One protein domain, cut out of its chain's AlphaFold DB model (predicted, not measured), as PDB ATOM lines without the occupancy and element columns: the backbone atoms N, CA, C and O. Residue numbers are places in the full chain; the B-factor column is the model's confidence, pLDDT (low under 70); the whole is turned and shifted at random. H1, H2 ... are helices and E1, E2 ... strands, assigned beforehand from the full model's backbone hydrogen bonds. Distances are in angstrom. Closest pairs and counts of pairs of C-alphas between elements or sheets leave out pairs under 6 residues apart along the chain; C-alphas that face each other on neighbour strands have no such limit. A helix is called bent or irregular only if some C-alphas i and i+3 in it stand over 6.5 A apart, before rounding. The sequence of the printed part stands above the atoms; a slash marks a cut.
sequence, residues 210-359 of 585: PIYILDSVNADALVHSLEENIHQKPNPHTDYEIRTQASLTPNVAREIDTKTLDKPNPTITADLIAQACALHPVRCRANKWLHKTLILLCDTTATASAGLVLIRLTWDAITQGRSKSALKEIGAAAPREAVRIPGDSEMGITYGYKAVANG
ATOM      1  N   PRO A 210     153.807 233.836 146.699       97.06
ATOM      2  CA  PRO A 210     153.249 234.361 147.939       97.06
ATOM      3  C   PRO A 210     154.096 233.910 149.136       97.06
ATOM      4  O   PRO A 210     154.265 232.709 149.351       97.06
ATOM      5  N   ILE A 211     154.562 234.857 149.954       97.94
ATOM      6  CA  ILE A 211     155.227 234.563 151.231       97.94
ATOM      7  C   ILE A 211     154.447 235.138 152.418       97.94
ATOM      8  O   ILE A 211     154.009 236.287 152.403       97.94
ATOM      9  N   TYR A 212     154.266 234.332 153.456       98.31
ATOM     10  CA  TYR A 212     153.715 234.729 154.749       98.31
ATOM     11  C   TYR A 212     154.840 234.697 155.771       98.31
ATOM     12  O   TYR A 212     155.683 233.804 155.734       98.31
ATOM     13  N   ILE A 213     154.898 235.687 156.653       97.75
ATOM     14  CA  ILE A 213     156.098 235.928 157.454       97.75
ATOM     15  C   ILE A 213     155.702 236.069 158.917       97.75
ATOM     16  O   ILE A 213     154.756 236.786 159.224       97.75
ATOM     17  N   LEU A 214     156.409 235.396 159.821       96.62
ATOM     18  CA  LEU A 214     156.293 235.622 161.259       96.62
ATOM     19  C   LEU A 214     156.486 237.115 161.570       96.62
ATOM     20  O   LEU A 214     157.444 237.731 161.113       96.62
ATOM     21  N   ASP A 215     155.585 237.706 162.349       94.62
ATOM     22  CA  ASP A 215     155.540 239.152 162.611       94.62
ATOM     23  C   ASP A 215     156.810 239.760 163.232       94.62
ATOM     24  O   ASP A 215     157.043 240.963 163.112       94.62
ATOM     25  N   SER A 216     157.651 238.943 163.865       93.44
ATOM     26  CA  SER A 216     158.945 239.346 164.410       93.44
ATOM     27  C   SER A 216     160.067 239.446 163.370       93.44
ATOM     28  O   SER A 216     161.135 239.977 163.682       93.44
ATOM     29  N   VAL A 217     159.848 238.961 162.146       95.62
ATOM     30  CA  VAL A 217     160.839 238.941 161.066       95.62
ATOM     31  C   VAL A 217     160.693 240.179 160.184       95.62
ATOM     32  O   VAL A 217     159.593 240.583 159.806       95.62
ATOM     33  N   ASN A 218     161.825 240.783 159.814       95.38
ATOM     34  CA  ASN A 218     161.843 241.887 158.860       95.38
ATOM     35  C   ASN A 218     161.522 241.364 157.450       95.38
ATOM     36  O   ASN A 218     162.373 240.763 156.794       95.38
ATOM     37  N   ALA A 219     160.290 241.610 157.002       94.31
ATOM     38  CA  ALA A 219     159.789 241.143 155.717       94.31
ATOM     39  C   ALA A 219     160.614 241.648 154.526       94.31
ATOM     40  O   ALA A 219     160.952 240.858 153.649       94.31
ATOM     41  N   ASP A 220     160.974 242.933 154.514       93.00
ATOM     42  CA  ASP A 220     161.711 243.537 153.401       93.00
ATOM     43  C   ASP A 220     163.115 242.943 153.289       93.00
ATOM     44  O   ASP A 220     163.551 242.586 152.198       93.00
ATOM     45  N   ALA A 221     163.804 242.778 154.423       94.06
ATOM     46  CA  ALA A 221     165.130 242.168 154.452       94.06
ATOM     47  C   ALA A 221     165.097 240.704 153.989       94.06
ATOM     48  O   ALA A 221     165.966 240.284 153.227       94.06
ATOM     49  N   LEU A 222     164.082 239.940 154.411       95.12
ATOM     50  CA  LEU A 222     163.922 238.547 154.004       95.12
ATOM     51  C   LEU A 222     163.633 238.425 152.505       95.12
ATOM     52  O   LEU A 222     164.319 237.678 151.814       95.12
ATOM     53  N   VAL A 223     162.650 239.169 151.990       94.81
ATOM     54  CA  VAL A 223     162.319 239.148 150.557       94.81
ATOM     55  C   VAL A 223     163.537 239.564 149.734       94.81
ATOM     56  O   VAL A 223     163.881 238.883 148.776       94.81
ATOM     57  N   HIS A 224     164.253 240.607 150.159       93.19
ATOM     58  CA  HIS A 224     165.494 241.031 149.515       93.19
ATOM     59  C   HIS A 224     166.558 239.918 149.489       93.19
ATOM     60  O   HIS A 224     167.251 239.767 148.493       93.19
ATOM     61  N   SER A 225     166.689 239.099 150.538       93.44
ATOM     62  CA  SER A 225     167.648 237.979 150.524       93.44
ATOM     63  C   SER A 225     167.234 236.791 149.648       93.44
ATOM     64  O   SER A 225     168.092 236.005 149.257       93.44
ATOM     65  N   LEU A 226     165.939 236.646 149.355       94.69
ATOM     66  CA  LEU A 226     165.395 235.521 148.586       94.69
ATOM     67  C   LEU A 226     165.256 235.827 147.090       94.69
ATOM     68  O   LEU A 226     165.134 234.909 146.287       94.69
ATOM     69  N   GLU A 227     165.261 237.100 146.701       91.69
ATOM     70  CA  GLU A 227     165.129 237.503 145.303       91.69
ATOM     71  C   GLU A 227     166.392 237.205 144.485       91.69
ATOM     72  O   GLU A 227     167.489 237.702 144.750       91.69
ATOM     73  N   GLU A 228     166.214 236.437 143.415       87.62
ATOM     74  CA  GLU A 228     167.258 236.180 142.427       87.62
ATOM     75  C   GLU A 228     167.589 237.444 141.620       87.62
ATOM     76  O   GLU A 228     166.706 238.238 141.274       87.62
ATOM     77  N   ASN A 229     168.870 237.604 141.268       84.19
ATOM     78  CA  ASN A 229     169.389 238.701 140.437       84.19
ATOM     79  C   ASN A 229     168.979 240.097 140.913       84.19
ATOM     80  O   ASN A 229     168.701 240.988 140.112       84.19
ATOM     81  N   ILE A 230     168.985 240.316 142.226       83.19
ATOM     82  CA  ILE A 230     168.458 241.543 142.834       83.19
ATOM     83  C   ILE A 230     169.066 242.846 142.302       83.19
ATOM     84  O   ILE A 230     168.402 243.877 142.241       83.19
ATOM     85  N   HIS A 231     170.316 242.792 141.845       82.44
ATOM     86  CA  HIS A 231     171.020 243.908 141.218       82.44
ATOM     87  C   HIS A 231     170.369 244.384 139.903       82.44
ATOM     88  O   HIS A 231     170.636 245.500 139.463       82.44
ATOM     89  N   GLN A 232     169.510 243.563 139.295       82.25
ATOM     90  CA  GLN A 232     168.746 243.852 138.076       82.25
ATOM     91  C   GLN A 232     167.287 244.237 138.369       82.25
ATOM     92  O   GLN A 232     166.563 244.598 137.445       82.25
ATOM     93  N   LYS A 233     166.859 244.191 139.640       84.69
ATOM     94  CA  LYS A 233     165.486 244.457 140.100       84.69
ATOM     95  C   LYS A 233     165.449 245.727 140.970       84.69
ATOM     96  O   LYS A 233     165.337 245.638 142.196       84.69
ATOM     97  N   PRO A 234     165.600 246.929 140.380       82.69
ATOM     98  CA  PRO A 234     165.726 248.174 141.138       82.69
ATOM     99  C   PRO A 234     164.448 248.581 141.882       82.69
ATOM    100  O   PRO A 234     164.537 249.374 142.821       82.69
ATOM    101  N   ASN A 235     163.269 248.090 141.479       83.75
ATOM    102  CA  ASN A 235     161.998 248.443 142.098       83.75
ATOM    103  C   ASN A 235     161.308 247.226 142.745       83.75
ATOM    104  O   ASN A 235     160.634 246.457 142.055       83.75
ATOM    105  N   PRO A 236     161.354 247.101 144.085       83.19
ATOM    106  CA  PRO A 236     160.705 246.011 144.815       83.19
ATOM    107  C   PRO A 236     159.199 245.884 144.556       83.19
ATOM    108  O   PRO A 236     158.640 244.793 144.611       83.19
ATOM    109  N   HIS A 237     158.497 246.978 144.249       78.06
ATOM    110  CA  HIS A 237     157.047 246.942 144.042       78.06
ATOM    111  C   HIS A 237     156.641 246.386 142.676       78.06
ATOM    112  O   HIS A 237     155.542 245.856 142.544       78.06
ATOM    113  N   THR A 238     157.512 246.443 141.670       78.56
ATOM    114  CA  THR A 238     157.188 245.989 140.307       78.56
ATOM    115  C   THR A 238     158.014 244.796 139.860       78.56
ATOM    116  O   THR A 238     157.476 243.944 139.164       78.56
ATOM    117  N   ASP A 239     159.266 244.704 140.300       81.88
ATOM    118  CA  ASP A 239     160.255 243.805 139.698       81.88
ATOM    119  C   ASP A 239     160.439 242.511 140.504       81.88
ATOM    120  O   ASP A 239     160.957 241.527 139.984       81.88
ATOM    121  N   TYR A 240     160.030 242.504 141.779       88.69
ATOM    122  CA  TYR A 240     160.146 241.332 142.651       88.69
ATOM    123  C   TYR A 240     159.042 240.313 142.346       88.69
ATOM    124  O   TYR A 240     157.868 240.668 142.159       88.69
ATOM    125  N   GLU A 241     159.426 239.042 142.331       90.12
ATOM    126  CA  GLU A 241     158.541 237.895 142.118       90.12
ATOM    127  C   GLU A 241     157.893 237.454 143.437       90.12
ATOM    128  O   GLU A 241     156.724 237.063 143.467       90.12
ATOM    129  N   ILE A 242     158.637 237.559 144.538       93.56
ATOM    130  CA  ILE A 242     158.238 237.190 145.891       93.56
ATOM    131  C   ILE A 242     157.467 238.344 146.529       93.56
ATOM    132  O   ILE A 242     157.895 239.500 146.548       93.56
ATOM    133  N   ARG A 243     156.287 238.032 147.072       91.94
ATOM    134  CA  ARG A 243     155.346 239.020 147.607       91.94
ATOM    135  C   ARG A 243     154.879 238.654 149.001       91.94
ATOM    136  O   ARG A 243     154.110 237.705 149.169       91.94
ATOM    137  N   THR A 244     155.258 239.474 149.977       94.69
ATOM    138  CA  THR A 244     154.753 239.384 151.350       94.69
ATOM    139  C   THR A 244     153.241 239.570 151.380       94.69
ATOM    140  O   THR A 244     152.745 240.638 151.048       94.69
ATOM    141  N   GLN A 245     152.501 238.541 151.783       95.12
ATOM    142  CA  GLN A 245     151.037 238.554 151.832       95.12
ATOM    143  C   GLN A 245     150.483 238.961 153.196       95.12
ATOM    144  O   GLN A 245     149.404 239.551 153.263       95.12
ATOM    145  N   ALA A 246     151.190 238.625 154.276       95.00
ATOM    146  CA  ALA A 246     150.864 239.049 155.632       95.00
ATOM    147  C   ALA A 246     152.048 238.819 156.581       95.00
ATOM    148  O   ALA A 246     152.798 237.851 156.424       95.00
ATOM    149  N   SER A 247     152.135 239.670 157.603       95.62
ATOM    150  CA  SER A 247     152.856 239.381 158.841       95.62
ATOM    151  C   SER A 247     151.905 238.660 159.794       95.62
ATOM    152  O   SER A 247     150.825 239.169 160.089       95.62
ATOM    153  N   LEU A 248     152.268 237.456 160.225       95.50
ATOM    154  CA  LEU A 248     151.423 236.564 161.005       95.50
ATOM    155  C   LEU A 248     151.901 236.499 162.456       95.50
ATOM    156  O   LEU A 248     153.079 236.257 162.719       95.50
ATOM    157  N   THR A 249     150.967 236.655 163.390       94.62
ATOM    158  CA  THR A 249     151.217 236.508 164.827       94.62
ATOM    159  C   THR A 249     150.703 235.141 165.284       94.62
ATOM    160  O   THR A 249     149.513 234.864 165.110       94.62
ATOM    161  N   PRO A 250     151.541 234.273 165.876       93.00
ATOM    162  CA  PRO A 250     151.091 232.974 166.369       93.00
ATOM    163  C   PRO A 250     150.029 233.107 167.476       93.00
ATOM    164  O   PRO A 250     150.185 233.905 168.400       93.00
ATOM    165  N   ASN A 251     148.987 232.273 167.446       89.62
ATOM    166  CA  ASN A 251     147.915 232.249 168.457       89.62
ATOM    167  C   ASN A 251     148.280 231.466 169.734       89.62
ATOM    168  O   ASN A 251     147.411 231.157 170.556       89.62
ATOM    169  N   VAL A 252     149.548 231.093 169.904       78.69
ATOM    170  CA  VAL A 252     150.000 230.263 171.026       78.69
ATOM    171  C   VAL A 252     150.069 231.101 172.310       78.69
ATOM    172  O   VAL A 252     150.351 232.299 172.274       78.69
ATOM    173  N   ALA A 253     149.776 230.486 173.462       57.94
ATOM    174  CA  ALA A 253     149.823 231.161 174.761       57.94
ATOM    175  C   ALA A 253     151.182 231.863 174.963       57.94
ATOM    176  O   ALA A 253     152.212 231.311 174.593       57.94
ATOM    177  N   ARG A 254     151.150 233.071 175.550       64.50
ATOM    178  CA  ARG A 254     152.209 234.110 175.681       64.50
ATOM    179  C   ARG A 254     153.608 233.685 176.186       64.50
ATOM    180  O   ARG A 254     154.420 234.554 176.480       64.50
ATOM    181  N   GLU A 255     153.883 232.401 176.362       74.31
ATOM    182  CA  GLU A 255     155.109 231.878 176.971       74.31
ATOM    183  C   GLU A 255     156.302 231.800 176.007       74.31
ATOM    184  O   GLU A 255     157.436 231.787 176.477       74.31
ATOM    185  N   ILE A 256     156.086 231.783 174.686       82.62
ATOM    186  CA  ILE A 256     157.176 231.700 173.699       82.62
ATOM    187  C   ILE A 256     157.480 233.094 173.137       82.62
ATOM    188  O   ILE A 256     156.603 233.730 172.550       82.62
ATOM    189  N   ASP A 257     158.722 233.560 173.293       86.12
ATOM    190  CA  ASP A 257     159.192 234.803 172.669       86.12
ATOM    191  C   ASP A 257     159.505 234.572 171.185       86.12
ATOM    192  O   ASP A 257     160.527 233.990 170.819       86.12
ATOM    193  N   THR A 258     158.615 235.040 170.313       87.69
ATOM    194  CA  THR A 258     158.765 234.911 168.858       87.69
ATOM    195  C   THR A 258     159.871 235.795 168.287       87.69
ATOM    196  O   THR A 258     160.297 235.578 167.153       87.69
ATOM    197  N   LYS A 259     160.377 236.784 169.038       88.06
ATOM    198  CA  LYS A 259     161.449 237.683 168.571       88.06
ATOM    199  C   LYS A 259     162.815 237.021 168.529       88.06
ATOM    200  O   LYS A 259     163.699 237.494 167.822       88.06
ATOM    201  N   THR A 260     162.980 235.941 169.278       87.06
ATOM    202  CA  THR A 260     164.224 235.172 169.363       87.06
ATOM    203  C   THR A 260     164.008 233.725 168.936       87.06
ATOM    204  O   THR A 260     164.743 232.847 169.376       87.06
ATOM    205  N   LEU A 261     162.973 233.458 168.135       89.19
ATOM    206  CA  LEU A 261     162.652 232.117 167.660       89.19
ATOM    207  C   LEU A 261     163.587 231.737 166.507       89.19
ATOM    208  O   LEU A 261     163.195 231.781 165.348       89.19
ATOM    209  N   ASP A 262     164.831 231.408 166.840       88.31
ATOM    210  CA  ASP A 262     165.880 230.994 165.904       88.31
ATOM    211  C   ASP A 262     165.690 229.559 165.386       88.31
ATOM    212  O   ASP A 262     166.203 229.194 164.328       88.31
ATOM    213  N   LYS A 263     164.901 228.748 166.095       88.69
ATOM    214  CA  LYS A 263     164.575 227.371 165.722       88.69
ATOM    215  C   LYS A 263     163.083 227.180 165.461       88.69
ATOM    216  O   LYS A 263     162.255 227.757 166.171       88.69
ATOM    217  N   PRO A 264     162.716 226.311 164.503       90.25
ATOM    218  CA  PRO A 264     161.335 225.908 164.294       90.25
ATOM    219  C   PRO A 264     160.661 225.409 165.571       90.25
ATOM    220  O   PRO A 264     161.186 224.544 166.271       90.25
ATOM    221  N   ASN A 265     159.446 225.887 165.831       92.69
ATOM    222  CA  ASN A 265     158.589 225.335 166.874       92.69
ATOM    223  C   ASN A 265     157.352 224.698 166.226       92.69
ATOM    224  O   ASN A 265     156.530 225.437 165.689       92.69
ATOM    225  N   PRO A 266     157.160 223.366 166.314       92.75
ATOM    226  CA  PRO A 266     156.084 222.670 165.602       92.75
ATOM    227  C   PRO A 266     154.679 223.233 165.851       92.75
ATOM    228  O   PRO A 266     153.859 223.267 164.937       92.75
ATOM    229  N   THR A 267     154.401 223.704 167.071       93.12
ATOM    230  CA  THR A 267     153.103 224.291 167.432       93.12
ATOM    231  C   THR A 267     152.906 225.650 166.768       93.12
ATOM    232  O   THR A 267     151.833 225.913 166.225       93.12
ATOM    233  N   ILE A 268     153.939 226.501 166.777       94.81
ATOM    234  CA  ILE A 268     153.915 227.804 166.100       94.81
ATOM    235  C   ILE A 268     153.806 227.598 164.590       94.81
ATOM    236  O   ILE A 268     152.924 228.177 163.964       94.81
ATOM    237  N   THR A 269     154.642 226.729 164.017       95.88
ATOM    238  CA  THR A 269     154.630 226.404 162.588       95.88
ATOM    239  C   THR A 269     153.239 225.952 162.142       95.88
ATOM    240  O   THR A 269     152.714 226.475 161.163       95.88
ATOM    241  N   ALA A 270     152.604 225.022 162.866       96.19
ATOM    242  CA  ALA A 270     151.279 224.513 162.511       96.19
ATOM    243  C   ALA A 270     150.193 225.603 162.545       96.19
ATOM    244  O   ALA A 270     149.352 225.660 161.644       96.19
ATOM    245  N   ASP A 271     150.222 226.485 163.549       96.50
ATOM    246  CA  ASP A 271     149.297 227.618 163.640       96.50
ATOM    247  C   ASP A 271     149.516 228.621 162.496       96.50
ATOM    248  O   ASP A 271     148.564 229.008 161.821       96.50
ATOM    249  N   LEU A 272     150.766 228.976 162.195       97.44
ATOM    250  CA  LEU A 272     151.094 229.886 161.096       97.44
ATOM    251  C   LEU A 272     150.706 229.313 159.724       97.44
ATOM    252  O   LEU A 272     150.137 230.032 158.901       97.44
ATOM    253  N   ILE A 273     150.924 228.012 159.490       98.06
ATOM    254  CA  ILE A 273     150.423 227.310 158.297       98.06
ATOM    255  C   ILE A 273     148.893 227.421 158.229       98.06
ATOM    256  O   ILE A 273     148.340 227.689 157.158       98.06
ATOM    257  N   ALA A 274     148.194 227.227 159.354       97.81
ATOM    258  CA  ALA A 274     146.740 227.333 159.418       97.81
ATOM    259  C   ALA A 274     146.244 228.729 159.022       97.81
ATOM    260  O   ALA A 274     145.350 228.841 158.177       97.81
ATOM    261  N   GLN A 275     146.873 229.772 159.563       97.56
ATOM    262  CA  GLN A 275     146.573 231.165 159.242       97.56
ATOM    263  C   GLN A 275     146.851 231.495 157.766       97.56
ATOM    264  O   GLN A 275     145.975 232.034 157.085       97.56
ATOM    265  N   ALA A 276     148.032 231.134 157.248       98.06
ATOM    266  CA  ALA A 276     148.421 231.389 155.861       98.06
ATOM    267  C   ALA A 276     147.435 230.746 154.872       98.06
ATOM    268  O   ALA A 276     146.905 231.423 153.989       98.06
ATOM    269  N   CYS A 277     147.109 229.466 155.076       98.19
ATOM    270  CA  CYS A 277     146.168 228.727 154.232       98.19
ATOM    271  C   CYS A 277     144.756 229.327 154.262       98.19
ATOM    272  O   CYS A 277     144.124 229.440 153.217       98.19
ATOM    273  N   ALA A 278     144.266 229.752 155.432       97.31
ATOM    274  CA  ALA A 278     142.955 230.390 155.546       97.31
ATOM    275  C   ALA A 278     142.904 231.744 154.818       97.31
ATOM    276  O   ALA A 278     141.896 232.092 154.211       97.31
ATOM    277  N   LEU A 279     143.986 232.525 154.844       96.88
ATOM    278  CA  LEU A 279     144.035 233.821 154.165       96.88
ATOM    279  C   LEU A 279     144.206 233.690 152.648       96.88
ATOM    280  O   LEU A 279     143.691 234.521 151.899       96.88
ATOM    281  N   HIS A 280     144.934 232.677 152.184       97.12
ATOM    282  CA  HIS A 280     145.447 232.619 150.819       97.12
ATOM    283  C   HIS A 280     144.387 232.685 149.701       97.12
ATOM    284  O   HIS A 280     144.562 233.499 148.788       97.12
ATOM    285  N   PRO A 281     143.242 231.976 149.766       96.19
ATOM    286  CA  PRO A 281     142.190 232.106 148.753       96.19
ATOM    287  C   PRO A 281     141.604 233.521 148.638       96.19
ATOM    288  O   PRO A 281     141.256 233.963 147.540       96.19
ATOM    289  N   VAL A 282     141.524 234.266 149.750       94.06
ATOM    290  CA  VAL A 282     141.086 235.673 149.737       94.06
ATOM    291  C   VAL A 282     142.117 236.548 149.029       94.06
ATOM    292  O   VAL A 282     141.736 237.379 148.204       94.06
ATOM    293  N   ARG A 283     143.413 236.320 149.284       93.75
ATOM    294  CA  ARG A 283     144.503 237.036 148.600       93.75
ATOM    295  C   ARG A 283     144.516 236.731 147.102       93.75
ATOM    296  O   ARG A 283     144.610 237.643 146.290       93.75
ATOM    297  N   CYS A 284     144.307 235.473 146.715       92.56
ATOM    298  CA  CYS A 284     144.200 235.057 145.312       92.56
ATOM    299  C   CYS A 284     143.036 235.713 144.562       92.56
ATOM    300  O   CYS A 284     143.106 235.867 143.343       92.56
ATOM    301  N   ARG A 285     141.958 236.075 145.271       89.94
ATOM    302  CA  ARG A 285     140.849 236.847 144.698       89.94
ATOM    303  C   ARG A 285     141.259 238.291 144.416       89.94
ATOM    304  O   ARG A 285     140.857 238.838 143.397       89.94
ATOM    305  N   ALA A 286     142.022 238.897 145.322       86.50
ATOM    306  CA  ALA A 286     142.480 240.276 145.197       86.50
ATOM    307  C   ALA A 286     143.638 240.427 144.201       86.50
ATOM    308  O   ALA A 286     143.737 241.449 143.535       86.50
ATOM    309  N   ASN A 287     144.491 239.411 144.071       88.06
ATOM    310  CA  ASN A 287     145.624 239.407 143.156       88.06
ATOM    311  C   ASN A 287     145.602 238.144 142.284       88.06
ATOM    312  O   ASN A 287     145.951 237.037 142.715       88.06
ATOM    313  N   LYS A 288     145.203 238.332 141.020       85.94
ATOM    314  CA  LYS A 288     145.071 237.248 140.041       85.94
ATOM    315  C   LYS A 288     146.400 236.575 139.700       85.94
ATOM    316  O   LYS A 288     146.363 235.410 139.325       85.94
ATOM    317  N   TRP A 289     147.535 237.238 139.909       89.38
ATOM    318  CA  TRP A 289     148.850 236.680 139.610       89.38
ATOM    319  C   TRP A 289     149.466 235.892 140.761       89.38
ATOM    320  O   TRP A 289     150.471 235.242 140.549       89.38
ATOM    321  N   LEU A 290     148.915 235.887 141.979       92.81
ATOM    322  CA  LEU A 290     149.470 235.009 143.021       92.81
ATOM    323  C   LEU A 290     149.348 233.544 142.607       92.81
ATOM    324  O   LEU A 290     148.268 233.127 142.165       92.81
ATOM    325  N   HIS A 291     150.420 232.777 142.808       95.00
ATOM    326  CA  HIS A 291     150.388 231.330 142.651       95.00
ATOM    327  C   HIS A 291     149.295 230.752 143.554       95.00
ATOM    328  O   HIS A 291     149.232 231.077 144.735       95.00
ATOM    329  N   LYS A 292     148.398 229.934 142.994       94.38
ATOM    330  CA  LYS A 292     147.129 229.585 143.659       94.38
ATOM    331  C   LYS A 292     147.274 228.536 144.748       94.38
ATOM    332  O   LYS A 292     146.475 228.511 145.678       94.38
ATOM    333  N   THR A 293     148.235 227.634 144.606       96.44
ATOM    334  CA  THR A 293     148.315 226.413 145.422       96.44
ATOM    335  C   THR A 293     149.624 226.270 146.180       96.44
ATOM    336  O   THR A 293     149.709 225.393 147.026       96.44
ATOM    337  N   LEU A 294     150.629 227.108 145.927       97.81
ATOM    338  CA  LEU A 294     151.939 227.021 146.574       97.81
ATOM    339  C   LEU A 294     152.160 228.287 147.382       97.81
ATOM    340  O   LEU A 294     151.889 229.384 146.901       97.81
ATOM    341  N   ILE A 295     152.601 228.106 148.621       98.12
ATOM    342  CA  ILE A 295     152.764 229.169 149.603       98.12
ATOM    343  C   ILE A 295     154.114 229.003 150.288       98.12
ATOM    344  O   ILE A 295     154.430 227.913 150.764       98.12
ATOM    345  N   LEU A 296     154.880 230.086 150.385       98.38
ATOM    346  CA  LEU A 296     156.032 230.158 151.274       98.38
ATOM    347  C   LEU A 296     155.614 230.696 152.640       98.38
ATOM    348  O   LEU A 296     154.835 231.645 152.749       98.38
ATOM    349  N   LEU A 297     156.163 230.104 153.690       98.44
ATOM    350  CA  LEU A 297     156.003 230.558 155.060       98.44
ATOM    351  C   LEU A 297     157.372 230.661 155.736       98.44
ATOM    352  O   LEU A 297     158.144 229.704 155.766       98.44
ATOM    353  N   CYS A 298     157.641 231.824 156.316       97.94
ATOM    354  CA  CYS A 298     158.742 232.054 157.236       97.94
ATOM    355  C   CYS A 298     158.207 231.997 158.671       97.94
ATOM    356  O   CYS A 298     157.399 232.836 159.066       97.94
ATOM    357  N   ASP A 299     158.644 231.002 159.438       96.69
ATOM    358  CA  ASP A 299     158.146 230.717 160.786       96.69
ATOM    359  C   ASP A 299     159.216 230.843 161.886       96.69
ATOM    360  O   ASP A 299     158.999 230.423 163.019       96.69
ATOM    361  N   THR A 300     160.371 231.414 161.546       95.06
ATOM    362  CA  THR A 300     161.581 231.513 162.376       95.06
ATOM    363  C   THR A 300     162.362 232.771 162.009       95.06
ATOM    364  O   THR A 300     162.301 233.241 160.872       95.06
ATOM    365  N   THR A 301     163.112 233.326 162.958       94.06
ATOM    366  CA  THR A 301     163.974 234.490 162.731       94.06
ATOM    367  C   THR A 301     165.305 234.141 162.067       94.06
ATOM    368  O   THR A 301     165.957 235.035 161.531       94.06
ATOM    369  N   ALA A 302     165.697 232.863 162.044       91.88
ATOM    370  CA  ALA A 302     166.944 232.396 161.438       91.88
ATOM    371  C   ALA A 302     166.685 231.588 160.154       91.88
ATOM    372  O   ALA A 302     167.036 230.415 160.051       91.88
ATOM    373  N   THR A 303     166.058 232.206 159.151       90.25
ATOM    374  CA  THR A 303     165.653 231.529 157.901       90.25
ATOM    375  C   THR A 303     166.807 230.867 157.153       90.25
ATOM    376  O   THR A 303     166.629 229.776 156.621       90.25
ATOM    377  N   ALA A 304     167.999 231.468 157.155       86.94
ATOM    378  CA  ALA A 304     169.174 230.902 156.491       86.94
ATOM    379  C   ALA A 304     169.572 229.524 157.060       86.94
ATOM    380  O   ALA A 304     170.007 228.649 156.316       86.94
ATOM    381  N   SER A 305     169.399 229.299 158.368       86.25
ATOM    382  CA  SER A 305     169.712 228.017 159.009       86.25
ATOM    383  C   SER A 305     168.483 227.111 159.149       86.25
ATOM    384  O   SER A 305     168.582 225.898 158.997       86.25
ATOM    385  N   ALA A 306     167.303 227.646 159.416       91.06
ATOM    386  CA  ALA A 306     166.110 226.834 159.650       91.06
ATOM    387  C   ALA A 306     165.289 226.543 158.377       91.06
ATOM    388  O   ALA A 306     164.376 225.710 158.406       91.06
ATOM    389  N   GLY A 307     165.615 227.204 157.266       94.62
ATOM    390  CA  GLY A 307     164.879 227.122 156.011       94.62
ATOM    391  C   GLY A 307     163.527 227.842 156.045       94.62
ATOM    392  O   GLY A 307     163.136 228.457 157.040       94.62
ATOM    393  N   LEU A 308     162.799 227.730 154.939       97.12
ATOM    394  CA  LEU A 308     161.413 228.173 154.783       97.12
ATOM    395  C   LEU A 308     160.483 226.963 154.720       97.12
ATOM    396  O   LEU A 308     160.906 225.859 154.384       97.12
ATOM    397  N   VAL A 309     159.201 227.166 155.004       97.62
ATOM    398  CA  VAL A 309     158.172 226.143 154.809       97.62
ATOM    399  C   VAL A 309     157.493 226.371 153.459       97.62
ATOM    400  O   VAL A 309     156.854 227.400 153.251       97.62
ATOM    401  N   LEU A 310     157.605 225.400 152.555       97.81
ATOM    402  CA  LEU A 310     156.855 225.339 151.305       97.81
ATOM    403  C   LEU A 310     155.582 224.521 151.521       97.81
ATOM    404  O   LEU A 310     155.640 223.351 151.899       97.81
ATOM    405  N   ILE A 311     154.432 225.139 151.278       98.12
ATOM    406  CA  ILE A 311     153.109 224.558 151.507       98.12
ATOM    407  C   ILE A 311     152.408 224.385 150.165       98.12
ATOM    408  O   ILE A 311     152.305 225.341 149.399       98.12
ATOM    409  N   ARG A 312     151.848 223.200 149.920       97.25
ATOM    410  CA  ARG A 312     150.899 222.944 148.834       97.25
ATOM    411  C   ARG A 312     149.486 222.865 149.392       97.25
ATOM    412  O   ARG A 312     149.154 221.935 150.120       97.25
ATOM    413  N   LEU A 313     148.658 223.842 149.044       97.56
ATOM    414  CA  LEU A 313     147.245 223.935 149.396       97.56
ATOM    415  C   LEU A 313     146.382 223.377 148.262       97.56
ATOM    416  O   LEU A 313     146.398 223.898 147.147       97.56
ATOM    417  N   THR A 314     145.582 222.353 148.551       96.44
ATOM    418  CA  THR A 314     144.716 221.707 147.555       96.44
ATOM    419  C   THR A 314     143.306 222.292 147.605       96.44
ATOM    420  O   THR A 314     142.521 221.975 148.497       96.44
ATOM    421  N   TRP A 315     142.969 223.144 146.636       95.94
ATOM    422  CA  TRP A 315     141.640 223.743 146.466       95.94
ATOM    423  C   TRP A 315     141.373 224.038 144.981       95.94
ATOM    424  O   TRP A 315     142.266 223.911 144.150       95.94
ATOM    425  N   ASP A 316     140.145 224.421 144.632       90.94
ATOM    426  CA  ASP A 316     139.709 224.568 143.233       90.94
ATOM    427  C   ASP A 316     140.164 225.863 142.531       90.94
ATOM    428  O   ASP A 316     139.835 226.065 141.367       90.94
ATOM    429  N   ALA A 317     140.888 226.747 143.226       92.81
ATOM    430  CA  ALA A 317     141.340 228.052 142.734       92.81
ATOM    431  C   ALA A 317     140.227 229.006 142.240       92.81
ATOM    432  O   ALA A 317     140.517 230.086 141.714       92.81
ATOM    433  N   ILE A 318     138.946 228.672 142.446       90.25
ATOM    434  CA  ILE A 318     137.815 229.496 142.009       90.25
ATOM    435  C   ILE A 318     137.566 230.585 143.055       90.25
ATOM    436  O   ILE A 318     137.202 230.309 144.199       90.25
ATOM    437  N   THR A 319     137.715 231.847 142.654       90.56
ATOM    438  CA  THR A 319     137.509 233.009 143.539       90.56
ATOM    439  C   THR A 319     136.275 233.838 143.185       90.56
ATOM    440  O   THR A 319     135.689 234.484 144.059       90.56
ATOM    441  N   GLN A 320     135.850 233.808 141.920       88.88
ATOM    442  CA  GLN A 320     134.708 234.575 141.429       88.88
ATOM    443  C   GLN A 320     133.395 234.094 142.059       88.88
ATOM    444  O   GLN A 320     133.160 232.900 142.232       88.88
ATOM    445  N   GLY A 321     132.533 235.044 142.434       87.94
ATOM    446  CA  GLY A 321     131.236 234.756 143.056       87.94
ATOM    447  C   GLY A 321     131.295 234.290 144.517       87.94
ATOM    448  O   GLY A 321     130.245 234.047 145.110       87.94
ATOM    449  N   ARG A 322     132.486 234.193 145.129       90.19
ATOM    450  CA  ARG A 322     132.652 233.768 146.528       90.19
ATOM    451  C   ARG A 322     132.889 234.944 147.473       90.19
ATOM    452  O   ARG A 322     133.657 235.871 147.191       90.19
ATOM    453  N   SER A 323     132.238 234.895 148.636       92.06
ATOM    454  CA  SER A 323     132.471 235.859 149.715       92.06
ATOM    455  C   SER A 323     133.852 235.655 150.354       92.06
ATOM    456  O   SER A 323     134.444 234.579 150.259       92.06
ATOM    457  N   LYS A 324     134.360 236.683 151.054       91.31
ATOM    458  CA  LYS A 324     135.623 236.588 151.817       91.31
ATOM    459  C   LYS A 324     135.563 235.468 152.859       91.31
ATOM    460  O   LYS A 324     136.512 234.708 152.988       91.31
ATOM    461  N   SER A 325     134.441 235.355 153.577       93.50
ATOM    462  CA  SER A 325     134.248 234.328 154.606       93.50
ATOM    463  C   SER A 325     134.277 232.917 154.019       93.50
ATOM    464  O   SER A 325     134.988 232.070 154.543       93.50
ATOM    465  N   ALA A 326     133.597 232.691 152.890       95.38
ATOM    466  CA  ALA A 326     133.594 231.393 152.219       95.38
ATOM    467  C   ALA A 326     135.000 231.000 151.743       95.38
ATOM    468  O   ALA A 326     135.417 229.861 151.915       95.38
ATOM    469  N   LEU A 327     135.763 231.950 151.189       95.19
ATOM    470  CA  LEU A 327     137.151 231.714 150.782       95.19
ATOM    471  C   LEU A 327     138.069 231.404 151.973       95.19
ATOM    472  O   LEU A 327     138.911 230.515 151.860       95.19
ATOM    473  N   LYS A 328     137.873 232.072 153.120       95.94
ATOM    474  CA  LYS A 328     138.595 231.747 154.362       95.94
ATOM    475  C   LYS A 328     138.290 230.333 154.848       95.94
ATOM    476  O   LYS A 328     139.209 229.601 155.202       95.94
ATOM    477  N   GLU A 329     137.019 229.935 154.837       97.38
ATOM    478  CA  GLU A 329     136.589 228.583 155.219       97.38
ATOM    479  C   GLU A 329     137.163 227.513 154.282       97.38
ATOM    480  O   GLU A 329     137.666 226.496 154.759       97.38
ATOM    481  N   ILE A 330     137.167 227.765 152.965       97.44
ATOM    482  CA  ILE A 330     137.787 226.877 151.968       97.44
ATOM    483  C   ILE A 330     139.275 226.699 152.266       97.44
ATOM    484  O   ILE A 330     139.739 225.568 152.377       97.44
ATOM    485  N   GLY A 331     140.017 227.795 152.445       97.25
ATOM    486  CA  GLY A 331     141.449 227.735 152.741       97.25
ATOM    487  C   GLY A 331     141.766 227.060 154.078       97.25
ATOM    488  O   GLY A 331     142.745 226.326 154.191       97.25
ATOM    489  N   ALA A 332     140.920 227.258 155.091       97.44
ATOM    490  CA  ALA A 332     141.081 226.633 156.401       97.44
ATOM    491  C   ALA A 332     140.838 225.114 156.369       97.44
ATOM    492  O   ALA A 332     141.542 224.377 157.066       97.44
ATOM    493  N   ALA A 333     139.863 224.657 155.575       97.62
ATOM    494  CA  ALA A 333     139.467 223.252 155.465       97.62
ATOM    495  C   ALA A 333     140.232 222.463 154.386       97.62
ATOM    496  O   ALA A 333     140.197 221.233 154.398       97.62
ATOM    497  N   ALA A 334     140.898 223.147 153.453       97.31
ATOM    498  CA  ALA A 334     141.611 222.522 152.346       97.31
ATOM    499  C   ALA A 334     142.738 221.582 152.830       97.31
ATOM    500  O   ALA A 334     143.482 221.930 153.759       97.31
ATOM    501  N   PRO A 335     142.903 220.400 152.198       97.44
ATOM    502  CA  PRO A 335     144.068 219.553 152.411       97.44
ATOM    503  C   PRO A 335     145.353 220.313 152.096       97.44
ATOM    504  O   PRO A 335     145.411 221.096 151.141       97.44
ATOM    505  N   ARG A 336     146.388 220.067 152.898       96.00
ATOM    506  CA  ARG A 336     147.677 220.733 152.749       96.00
ATOM    507  C   ARG A 336     148.827 219.776 153.018       96.00
ATOM    508  O   ARG A 336     148.764 218.982 153.955       96.00
ATOM    509  N   GLU A 337     149.877 219.920 152.232       95.19
ATOM    510  CA  GLU A 337     151.173 219.281 152.439       95.19
ATOM    511  C   GLU A 337     152.205 220.375 152.691       95.19
ATOM    512  O   GLU A 337     152.097 221.464 152.125       95.19
ATOM    513  N   ALA A 338     153.178 220.119 153.559       95.00
ATOM    514  CA  ALA A 338     154.205 221.095 153.888       95.00
ATOM    515  C   ALA A 338     155.562 220.411 154.040       95.00
ATOM    516  O   ALA A 338     155.672 219.379 154.704       95.00
ATOM    517  N   VAL A 339     156.590 221.020 153.460       93.75
ATOM    518  CA  VAL A 339     157.990 220.602 153.588       93.75
ATOM    519  C   VAL A 339     158.859 221.810 153.891       93.75
ATOM    520  O   VAL A 339     158.482 222.943 153.589       93.75
ATOM    521  N   ARG A 340     160.027 221.584 154.493       93.88
ATOM    522  CA  ARG A 340     161.033 222.638 154.603       93.88
ATOM    523  C   ARG A 340     161.942 222.625 153.388       93.88
ATOM    524  O   ARG A 340     162.345 221.559 152.943       93.88
ATOM    525  N   ILE A 341     162.270 223.813 152.909       94.19
ATOM    526  CA  ILE A 341     163.234 224.063 151.840       94.19
ATOM    527  C   ILE A 341     164.305 225.040 152.344       94.19
ATOM    528  O   ILE A 341     164.061 225.742 153.332       94.19
ATOM    529  N   PRO A 342     165.487 225.104 151.710       94.12
ATOM    530  CA  PRO A 342     166.505 226.104 152.028       94.12
ATOM    531  C   PRO A 342     165.968 227.540 152.011       94.12
ATOM    532  O   PRO A 342     165.001 227.859 151.322       94.12
ATOM    533  N   GLY A 343     166.554 228.390 152.854       93.56
ATOM    534  CA  GLY A 343     166.114 229.770 153.086       93.56
ATOM    535  C   GLY A 343     166.879 230.801 152.264       93.56
ATOM    536  O   GLY A 343     167.061 231.924 152.729       93.56
ATOM    537  N   ASP A 344     167.358 230.403 151.091       92.69
ATOM    538  CA  ASP A 344     168.162 231.201 150.169       92.69
ATOM    539  C   ASP A 344     167.546 231.206 148.760       92.69
ATOM    540  O   ASP A 344     166.647 230.420 148.445       92.69
ATOM    541  N   SER A 345     168.002 232.137 147.922       91.12
ATOM    542  CA  SER A 345     167.463 232.335 146.576       91.12
ATOM    543  C   SER A 345     167.744 231.158 145.639       91.12
ATOM    544  O   SER A 345     166.871 230.771 144.871       91.12
ATOM    545  N   GLU A 346     168.923 230.545 145.720       87.69
ATOM    546  CA  GLU A 346     169.346 229.504 144.781       87.69
ATOM    547  C   GLU A 346     168.681 228.155 145.089       87.69
ATOM    548  O   GLU A 346     167.886 227.637 144.306       87.69
ATOM    549  N   MET A 347     168.952 227.583 146.258       87.94
ATOM    550  CA  MET A 347     168.457 226.260 146.628       87.94
ATOM    551  C   MET A 347     166.997 226.297 147.081       87.94
ATOM    552  O   MET A 347     166.250 225.345 146.853       87.94
ATOM    553  N   GLY A 348     166.571 227.388 147.720       90.62
ATOM    554  CA  GLY A 348     165.205 227.554 148.208       90.62
ATOM    555  C   GLY A 348     164.228 227.947 147.105       90.62
ATOM    556  O   GLY A 348     163.228 227.265 146.877       90.62
ATOM    557  N   ILE A 349     164.494 229.054 146.412       93.69
ATOM    558  CA  ILE A 349     163.538 229.611 145.447       93.69
ATOM    559  C   ILE A 349     163.656 228.931 144.083       93.69
ATOM    560  O   ILE A 349     162.645 228.407 143.606       93.69
ATOM    561  N   THR A 350     164.850 228.867 143.486       88.12
ATOM    562  CA  THR A 350     165.037 228.243 142.165       88.12
ATOM    563  C   THR A 350     164.766 226.741 142.210       88.12
ATOM    564  O   THR A 350     163.833 226.255 141.564       88.12
ATOM    565  N   TYR A 351     165.536 225.997 143.007       85.19
ATOM    566  CA  TYR A 351     165.454 224.531 143.024       85.19
ATOM    567  C   TYR A 351     164.349 223.975 143.934       85.19
ATOM    568  O   TYR A 351     163.908 222.845 143.736       85.19
ATOM    569  N   GLY A 352     163.868 224.753 144.907       89.25
ATOM    570  CA  GLY A 352     162.767 224.359 145.785       89.25
ATOM    571  C   GLY A 352     161.404 224.798 145.251       89.25
ATOM    572  O   GLY A 352     160.583 223.974 144.857       89.25
ATOM    573  N   TYR A 353     161.127 226.103 145.244       94.50
ATOM    574  CA  TYR A 353     159.804 226.616 144.879       94.50
ATOM    575  C   TYR A 353     159.508 226.475 143.379       94.50
ATOM    576  O   TYR A 353     158.492 225.884 143.007       94.50
ATOM    577  N   LYS A 354     160.356 227.045 142.511       90.69
ATOM    578  CA  LYS A 354     160.088 227.146 141.065       90.69
ATOM    579  C   LYS A 354     160.086 225.774 140.398       90.69
ATOM    580  O   LYS A 354     159.166 225.482 139.640       90.69
ATOM    581  N   ALA A 355     161.027 224.896 140.749       87.44
ATOM    582  CA  ALA A 355     161.037 223.521 140.244       87.44
ATOM    583  C   ALA A 355     159.736 222.764 140.579       87.44
ATOM    584  O   ALA A 355     159.182 222.067 139.731       87.44
ATOM    585  N   VAL A 356     159.198 222.931 141.794       89.44
ATOM    586  CA  VAL A 356     157.925 222.309 142.192       89.44
ATOM    587  C   VAL A 356     156.729 222.961 141.490       89.44
ATOM    588  O   VAL A 356     155.800 222.255 141.092       89.44
ATOM    589  N   ALA A 357     156.737 224.288 141.329       89.75
ATOM    590  CA  ALA A 357     155.690 225.032 140.627       89.75
ATOM    591  C   ALA A 357     155.589 224.635 139.145       89.75
ATOM    592  O   ALA A 357     154.485 224.461 138.636       89.75
ATOM    593  N   ASN A 358     156.732 224.400 138.500       86.25
ATOM    594  CA  ASN A 358     156.828 223.999 137.096       86.25
ATOM    595  C   ASN A 358     156.660 222.485 136.883       86.25
ATOM    596  O   ASN A 358     156.783 221.999 135.767       86.25
ATOM    597  N   GLY A 359     156.407 221.707 137.942       83.00
ATOM    598  CA  GLY A 359     156.221 220.256 137.836       83.00
ATOM    599  C   GLY A 359     157.500 219.448 137.578       83.00
ATOM    600  O   GLY A 359     157.396 218.224 137.437       83.00
TER     601      GLY A 359
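What this domain is: This is residues 210 to 359 of the 585 residues of an uncharacterized protein of Periconia macrospinosa (UniProt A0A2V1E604). A strongly twisted sheet of five strands curls round the long helix H2 on one face, while H1 and H5 cover the other, three layers in all; H4 packs on H2 on the side away from the sheet. Two long links, residues 227 to 241 and 249 to 265, reach out at opposite ends. The printed part has 150 residues with five named helices and five named strands, in the order E1 H1 E2 H2 E3 H3 E4 H4 E5 H5. The sheet, ordered E2 E1 E3 E4 E5, is mixed, and the class is mixed, helices and strands. The whole is compact, with a radius of gyration of the C-alphas of 15.0 A and spans of 42 by 40 by 27 A.

How they stand to each other: E1, residues 210 to 214, and edge strand E2, residues 242 to 248, are parallel at 35 degrees, with N 245 and O 211 2.8 A apart. H1, residues 219 to 226, comes between them in a strand-helix-strand unit, two parallel neighbours joined through a helix, with a right-handed crossover. H1 is on the sheet over E1 at a height of 8.0 A. E3, residues 294 to 298, is parallel to E1 at 24 degrees, with N 212 and O 296 2.8 A apart. H2, residues 266 to 286, makes a split unit with E2 and E3, E1 between them in the sheet, also right-handed. H2 is on the sheet, its closest C-alphas to E1 being Ala 276 and Tyr 212, 6.4 A apart; it is irregular, with C-alphas 278 and 281 7.0 A apart, and has a kink of 34 degrees near residue 279. H3, residues 303 to 306, only grazes the sheet. E4, residues 308 to 313, is antiparallel to E3, with N 297 and O 309 2.8 A apart. H4, residues 324 to 333, touches H2 residues 274 to 282 alone, closest at C-alphas Gly 331 and Ala 278, 4.1 A, at a steep tilt of 39 degrees, opposite ways. Edge strand E5, residues 336 to 341, is antiparallel to E4, with N 310 and O 339 2.8 A apart. H5, residues 345 to 357, is on the opposite face from H2, over E3 and E4 at a height of 8.7 A, along the strands. In H1 and H4 every O i to N i+4 pair is within hydrogen-bond range, in H2 15 of 17 and in H5 5 of 9; H3 is too short for one.

Where its parts are: E1 begins at C-alpha 210, (153.249, 234.361, 147.939). H2 spans 30.2 A, E2 16.6 A, E5 15.9 A and H5 15.1 A; H5 ends at C-alpha 357, (155.690, 225.032, 140.627).

The domain as a whole: The C-alphas of Gln 232 and Ala 253 are farthest apart, 43.2 A. The printed part has no cut; the links H1 to E2 and E2 to H2 are long. Its mean pLDDT is 91.8, with residues 253 to 254 under 70.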